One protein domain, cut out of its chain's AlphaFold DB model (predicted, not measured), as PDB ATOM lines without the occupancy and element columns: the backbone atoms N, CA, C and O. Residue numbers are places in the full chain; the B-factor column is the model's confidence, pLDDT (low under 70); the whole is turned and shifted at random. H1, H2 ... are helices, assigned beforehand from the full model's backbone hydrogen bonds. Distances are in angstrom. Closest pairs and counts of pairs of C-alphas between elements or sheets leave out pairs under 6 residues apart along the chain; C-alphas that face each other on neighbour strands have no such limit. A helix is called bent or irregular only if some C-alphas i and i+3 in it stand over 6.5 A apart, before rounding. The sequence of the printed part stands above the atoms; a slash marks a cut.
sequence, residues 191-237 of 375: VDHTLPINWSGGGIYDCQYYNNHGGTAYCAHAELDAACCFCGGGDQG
ATOM      1  N   VAL A 191      29.364   2.625 -17.994       89.94
ATOM      2  CA  VAL A 191      29.332   4.067 -18.274       89.94
ATOM      3  C   VAL A 191      28.523   4.324 -19.543       89.94
ATOM      4  O   VAL A 191      28.843   3.782 -20.600       89.94
ATOM      5  N   ASP A 192      27.477   5.142 -19.420       90.25
ATOM      6  CA  ASP A 192      26.639   5.561 -20.543       90.25
ATOM      7  C   ASP A 192      27.454   6.392 -21.550       90.25
ATOM      8  O   ASP A 192      28.273   7.235 -21.167       90.25
ATOM      9  N   HIS A 193      27.219   6.181 -22.844       83.44
ATOM     10  CA  HIS A 193      27.783   7.010 -23.911       83.44
ATOM     11  C   HIS A 193      26.922   8.249 -24.174       83.44
ATOM     12  O   HIS A 193      25.728   8.293 -23.874       83.44
ATOM     13  N   THR A 194      27.531   9.276 -24.768       79.31
ATOM     14  CA  THR A 194      26.822  10.491 -25.190       79.31
ATOM     15  C   THR A 194      25.814  10.175 -26.289       79.31
ATOM     16  O   THR A 194      26.179   9.619 -27.324       79.31
ATOM     17  N   LEU A 195      24.557  10.573 -26.090       72.38
ATOM     18  CA  LEU A 195      23.493  10.317 -27.056       72.38
ATOM     19  C   LEU A 195      23.633  11.195 -28.317       72.38
ATOM     20  O   LEU A 195      23.923  12.393 -28.189       72.38
ATOM     21  N   PRO A 196      23.381  10.658 -29.531       63.62
ATOM     22  CA  PRO A 196      23.394  11.456 -30.761       63.62
ATOM     23  C   PRO A 196      22.349  12.579 -30.706       63.62
ATOM     24  O   PRO A 196      21.379  12.477 -29.961       63.62
ATOM     25  N   ILE A 197      22.518  13.662 -31.471       47.53
ATOM     26  CA  ILE A 197      21.750  14.918 -31.295       47.53
ATOM     27  C   ILE A 197      20.221  14.734 -31.382       47.53
ATOM     28  O   ILE A 197      19.487  15.406 -30.657       47.53
ATOM     29  N   ASN A 198      19.732  13.793 -32.196       49.59
ATOM     30  CA  ASN A 198      18.306  13.443 -32.291       49.59
ATOM     31  C   ASN A 198      17.728  12.800 -31.012       49.59
ATOM     32  O   ASN A 198      16.511  12.794 -30.841       49.59
ATOM     33  N   TRP A 199      18.585  12.284 -30.129       67.69
ATOM     34  CA  TRP A 199      18.244  11.722 -28.822       67.69
ATOM     35  C   TRP A 199      18.707  12.612 -27.662       67.69
ATOM     36  O   TRP A 199      17.986  12.757 -26.687       67.69
ATOM     37  N   SER A 200      19.869  13.267 -27.741       69.12
ATOM     38  CA  SER A 200      20.321  14.176 -26.677       69.12
ATOM     39  C   SER A 200      19.659  15.551 -26.705       69.12
ATOM     40  O   SER A 200      19.803  16.300 -25.742       69.12
ATOM     41  N   GLY A 201      18.988  15.938 -27.795       49.34
ATOM     42  CA  GLY A 201      18.425  17.286 -27.940       49.34
ATOM     43  C   GLY A 201      19.488  18.389 -27.843       49.34
ATOM     44  O   GLY A 201      19.213  19.456 -27.304       49.34
ATOM     45  N   GLY A 202      20.723  18.112 -28.285       50.06
ATOM     46  CA  GLY A 202      21.871  19.012 -28.108       50.06
ATOM     47  C   GLY A 202      22.564  18.905 -26.740       50.06
ATOM     48  O   GLY A 202      23.193  19.863 -26.303       50.06
ATOM     49  N   GLY A 203      22.453  17.759 -26.058       47.97
ATOM     50  CA  GLY A 203      23.078  17.505 -24.748       47.97
ATOM     51  C   GLY A 203      22.177  17.764 -23.532       47.97
ATOM     52  O   GLY A 203      22.665  17.755 -22.406       47.97
ATOM     53  N   ILE A 204      20.879  17.992 -23.749       45.03
ATOM     54  CA  ILE A 204      19.865  18.215 -22.705       45.03
ATOM     55  C   ILE A 204      19.369  16.885 -22.109       45.03
ATOM     56  O   ILE A 204      19.027  16.827 -20.928       45.03
ATOM     57  N   TYR A 205      19.346  15.816 -22.911       57.28
ATOM     58  CA  TYR A 205      18.897  14.484 -22.508       57.28
ATOM     59  C   TYR A 205      20.044  13.470 -22.539       57.28
ATOM     60  O   TYR A 205      20.863  13.444 -23.460       57.28
ATOM     61  N   ASP A 206      20.069  12.605 -21.530       81.00
ATOM     62  CA  ASP A 206      21.046  11.537 -21.350       81.00
ATOM     63  C   ASP A 206      20.351  10.173 -21.181       81.00
ATOM     64  O   ASP A 206      19.122  10.047 -21.184       81.00
ATOM     65  N   CYS A 207      21.140   9.114 -21.015       86.25
ATOM     66  CA  CYS A 207      20.611   7.777 -20.763       86.25
ATOM     67  C   CYS A 207      19.801   7.671 -19.456       86.25
ATOM     68  O   CYS A 207      18.897   6.836 -19.362       86.25
ATOM     69  N   GLN A 208      20.058   8.527 -18.460       86.69
ATOM     70  CA  GLN A 208      19.297   8.537 -17.212       86.69
ATOM     71  C   GLN A 208      17.885   9.112 -17.415       86.69
ATOM     72  O   GLN A 208      16.927   8.582 -16.843       86.69
ATOM     73  N   TYR A 209      17.727  10.128 -18.267       83.25
ATOM     74  CA  TYR A 209      16.430  10.646 -18.697       83.25
ATOM     75  C   TYR A 209      15.573   9.540 -19.335       83.25
ATOM     76  O   TYR A 209      14.477   9.252 -18.848       83.25
ATOM     77  N   TYR A 210      16.086   8.835 -20.350       75.00
ATOM     78  CA  TYR A 210      15.322   7.776 -21.029       75.00
ATOM     79  C   TYR A 210      14.988   6.585 -20.121       75.00
ATOM     80  O   TYR A 210      13.869   6.059 -20.174       75.00
ATOM     81  N   ASN A 211      15.894   6.219 -19.209       84.88
ATOM     82  CA  ASN A 211      15.623   5.206 -18.189       84.88
ATOM     83  C   ASN A 211      14.417   5.587 -17.302       84.88
ATOM     84  O   ASN A 211      13.564   4.751 -17.011       84.88
ATOM     85  N   ASN A 212      14.301   6.866 -16.925       69.06
ATOM     86  CA  ASN A 212      13.220   7.368 -16.070       69.06
ATOM     87  C   ASN A 212      11.888   7.599 -16.814       69.06
ATOM     88  O   ASN A 212      10.829   7.482 -16.197       69.06
ATOM     89  N   HIS A 213      11.925   7.923 -18.111       52.09
ATOM     90  CA  HIS A 213      10.740   8.314 -18.894       52.09
ATOM     91  C   HIS A 213      10.133   7.196 -19.765       52.09
ATOM     92  O   HIS A 213       9.057   7.373 -20.332       52.09
ATOM     93  N   GLY A 214      10.764   6.022 -19.824       60.62
ATOM     94  CA  GLY A 214      10.176   4.813 -20.424       60.62
ATOM     95  C   GLY A 214      10.974   3.527 -20.208       60.62
ATOM     96  O   GLY A 214      10.469   2.442 -20.502       60.62
ATOM     97  N   GLY A 215      12.190   3.620 -19.662       78.88
ATOM     98  CA  GLY A 215      12.995   2.458 -19.305       78.88
ATOM     99  C   GLY A 215      13.300   1.587 -20.520       78.88
ATOM    100  O   GLY A 215      13.469   2.079 -21.635       78.88
ATOM    101  N   THR A 216      13.316   0.271 -20.318       81.81
ATOM    102  CA  THR A 216      13.724  -0.718 -21.331       81.81
ATOM    103  C   THR A 216      12.920  -0.705 -22.636       81.81
ATOM    104  O   THR A 216      13.373  -1.286 -23.618       81.81
ATOM    105  N   ALA A 217      11.765  -0.031 -22.699       66.94
ATOM    106  CA  ALA A 217      11.043   0.176 -23.956       66.94
ATOM    107  C   ALA A 217      11.860   0.999 -24.973       66.94
ATOM    108  O   ALA A 217      11.785   0.743 -26.174       66.94
ATOM    109  N   TYR A 218      12.682   1.936 -24.493       70.25
ATOM    110  CA  TYR A 218      13.539   2.772 -25.333       70.25
ATOM    111  C   TYR A 218      14.731   2.017 -25.947       70.25
ATOM    112  O   TYR A 218      15.255   2.450 -26.969       70.25
ATOM    113  N   CYS A 219      15.087   0.840 -25.424       86.06
ATOM    114  CA  CYS A 219      16.122  -0.036 -25.990       86.06
ATOM    115  C   CYS A 219      15.714  -0.689 -27.324       86.06
ATOM    116  O   CYS A 219      16.498  -1.386 -27.953       86.06
ATOM    117  N   ALA A 220      14.480  -0.471 -27.792       72.81
ATOM    118  CA  ALA A 220      14.097  -0.801 -29.163       72.81
ATOM    119  C   ALA A 220      14.739   0.139 -30.209       72.81
ATOM    120  O   ALA A 220      14.718  -0.171 -31.401       72.81
ATOM    121  N   HIS A 221      15.290   1.280 -29.781       68.00
ATOM    122  CA  HIS A 221      15.994   2.233 -30.634       68.00
ATOM    123  C   HIS A 221      17.498   1.978 -30.573       68.00
ATOM    124  O   HIS A 221      18.096   2.060 -29.501       68.00
ATOM    125  N   ALA A 222      18.110   1.682 -31.721       71.81
ATOM    126  CA  ALA A 222      19.492   1.208 -31.807       71.81
ATOM    127  C   ALA A 222      20.517   2.187 -31.208       71.81
ATOM    128  O   ALA A 222      21.530   1.758 -30.662       71.81
ATOM    129  N   GLU A 223      20.250   3.493 -31.276       80.56
ATOM    130  CA  GLU A 223      21.139   4.521 -30.736       80.56
ATOM    131  C   GLU A 223      21.126   4.544 -29.199       80.56
ATOM    132  O   GLU A 223      22.175   4.720 -28.585       80.56
ATOM    133  N   LEU A 224      19.963   4.318 -28.573       79.38
ATOM    134  CA  LEU A 224      19.843   4.191 -27.117       79.38
ATOM    135  C   LEU A 224      20.306   2.812 -26.631       79.38
ATOM    136  O   LEU A 224      20.938   2.719 -25.583       79.38
ATOM    137  N   ASP A 225      20.032   1.756 -27.399       84.88
ATOM    138  CA  ASP A 225      20.462   0.388 -27.094       84.88
ATOM    139  C   ASP A 225      21.991   0.275 -27.028       84.88
ATOM    140  O   ASP A 225      22.536  -0.282 -26.076       84.88
ATOM    141  N   ALA A 226      22.686   0.884 -27.997       84.38
ATOM    142  CA  ALA A 226      24.142   0.912 -28.049       84.38
ATOM    143  C   ALA A 226      24.771   1.847 -27.002       84.38
ATOM    144  O   ALA A 226      25.808   1.506 -26.433       84.38
ATOM    145  N   ALA A 227      24.170   3.012 -26.741       85.12
ATOM    146  CA  ALA A 227      24.771   4.020 -25.870       85.12
ATOM    147  C   ALA A 227      24.481   3.812 -24.375       85.12
ATOM    148  O   ALA A 227      25.321   4.155 -23.543       85.12
ATOM    149  N   CYS A 228      23.315   3.265 -24.018       91.56
ATOM    150  CA  CYS A 228      22.839   3.273 -22.639       91.56
ATOM    151  C   CYS A 228      23.036   1.942 -21.905       91.56
ATOM    152  O   CYS A 228      22.541   0.881 -22.292       91.56
ATOM    153  N   CYS A 229      23.650   2.027 -20.730       93.69
ATOM    154  CA  CYS A 229      23.905   0.915 -19.825       93.69
ATOM    155  C   CYS A 229      22.638   0.199 -19.355       93.69
ATOM    156  O   CYS A 229      22.674  -1.007 -19.110       93.69
ATOM    157  N   PHE A 230      21.510   0.910 -19.232       91.12
ATOM    158  CA  PHE A 230      20.235   0.290 -18.850       91.12
ATOM    159  C   PHE A 230      19.645  -0.605 -19.960       91.12
ATOM    160  O   PHE A 230      18.799  -1.449 -19.663       91.12
ATOM    161  N   CYS A 231      20.117  -0.457 -21.203       90.69
ATOM    162  CA  CYS A 231      19.809  -1.342 -22.328       90.69
ATOM    163  C   CYS A 231      20.805  -2.500 -22.481       90.69
ATOM    164  O   CYS A 231      20.465  -3.541 -23.037       90.69
ATOM    165  N   GLY A 232      22.010  -2.362 -21.920       85.50
ATOM    166  CA  GLY A 232      23.108  -3.322 -22.064       85.50
ATOM    167  C   GLY A 232      24.228  -2.850 -22.997       85.50
ATOM    168  O   GLY A 232      25.240  -3.543 -23.100       85.50
ATOM    169  N   GLY A 233      24.075  -1.677 -23.618       90.56
ATOM    170  CA  GLY A 233      25.149  -0.939 -24.279       90.56
ATOM    171  C   GLY A 233      26.074  -0.225 -23.290       90.56
ATOM    172  O   GLY A 233      26.263  -0.684 -22.157       90.56
ATOM    173  N   GLY A 234      26.647   0.897 -23.731       87.06
ATOM    174  CA  GLY A 234      27.652   1.664 -22.994       87.06
ATOM    175  C   GLY A 234      28.970   0.904 -22.791       87.06
ATOM    176  O   GLY A 234      29.142  -0.242 -23.224       87.06
ATOM    177  N   ASP A 235      29.921   1.524 -22.093       84.25
ATOM    178  CA  ASP A 235      31.177   0.859 -21.747       84.25
ATOM    179  C   ASP A 235      30.993  -0.058 -20.538       84.25
ATOM    180  O   ASP A 235      30.947   0.374 -19.382       84.25
ATOM    181  N   GLN A 236      30.946  -1.363 -20.808       69.00
ATOM    182  CA  GLN A 236      30.964  -2.417 -19.796       69.00
ATOM    183  C   GLN A 236      32.347  -2.460 -19.128       69.00
ATOM    184  O   GLN A 236      33.271  -3.131 -19.594       69.00
ATOM    185  N   GLY A 237      32.487  -1.686 -18.049       55.75
ATOM    186  CA  GLY A 237      33.762  -1.276 -17.466       55.75
ATOM    187  C   GLY A 237      34.794  -2.391 -17.280       55.75
ATOM    188  O   GLY A 237      34.752  -3.157 -16.312       55.75
TER     189      GLY A 237
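AT A GLANCE: This is residues 191 to 237 of the 375 residues of the protein "Hypothetical protein" of Leptocylindrus danicus (UniProt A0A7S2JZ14). Four short helices follow one another round a small rounded body with few contacts between them: H2 runs along one side, H3 and H4 make a corner next to it, and H1 stands at another side with the loop of residues 201 to 206. The unnamed stretches at the two ends of the printed part, residues 191 to 196 and 228 to 237, bring its first and last C-alphas to within 7.0 A of each other. The printed part has 47 residues, with four named helices in the order H1, H2, H3, H4 and no named strand; the class is all helix, though under half of the residues, 23 of 47, are in named elements. The whole is compact, with a radius of gyration of the C-alphas of 9.3 A, and spans 25 by 20 by 17 A.

IN THESE COORDINATES: Find C-alpha 207 at (20.611, 7.777, -20.763); from there H2, the longest helix by residues, covers residues 207 to 213 and measures 10.1 A from first to last C-alpha. Next look at H3, residues 215 to 220, 10.4 A long; it is neither bent nor irregular, but only just: C-alphas 217 and 220 are 6.1 A apart. H4 covers residues 222 to 227 in 8.4 A, and you find its last C-alpha at (24.771, 4.020, -25.870). Go back along the chain for H1, residues 197 to 200, 4.9 A long, which begins at C-alpha 197 at (21.750, 14.918, -31.295).

HOW THE PARTS SIT: Start at H2 and look to H3: they are close but not clearly touching, and their closest C-alphas, of Tyr 210 and Tyr 218, are 6.8 A apart. They run opposite ways at a steep tilt of 69 degrees, only just short of about perpendicular. H3 and H4 touch only at the corner by their link, and only just, with 3 pairs of C-alphas within 8 A; the closest are those of Cys 219 and Asp 225, 4.5 A apart, and the helices run opposite ways at a steep tilt of 54 degrees. H2 and H4 are close but not clearly touching, with the C-alphas of Cys 207 and Leu 224 closest at 7.3 A. H1 and H4 are also close but not clearly touching: look at the C-alphas of Trp 199 and Leu 224, their closest, 7.9 A apart. H1 and H2 are near each other, with 5 pairs of C-alphas within 10 A, while H1 and H3 are apart. Every O i to N i+4 pair is within hydrogen-bond range in H2 and H4; in H3 it is 0 of 2, beside 3 of 3 O i to N i+3 pairs, and H1 is too short for an O i to N i+4 pair.

THE WHOLE: The two C-alphas farthest apart are those of Gly 201 and Gly 237, at 26.3 A. The printed part has no cut; the links H2 to H3 and H3 to H4 are tight, and H1 to H2 is short. The mean pLDDT of the printed part is 74.3, and in the B-factor column you find values under 70 at residues 196 to 205, 212 to 214, 217, 221 and 236 to 237.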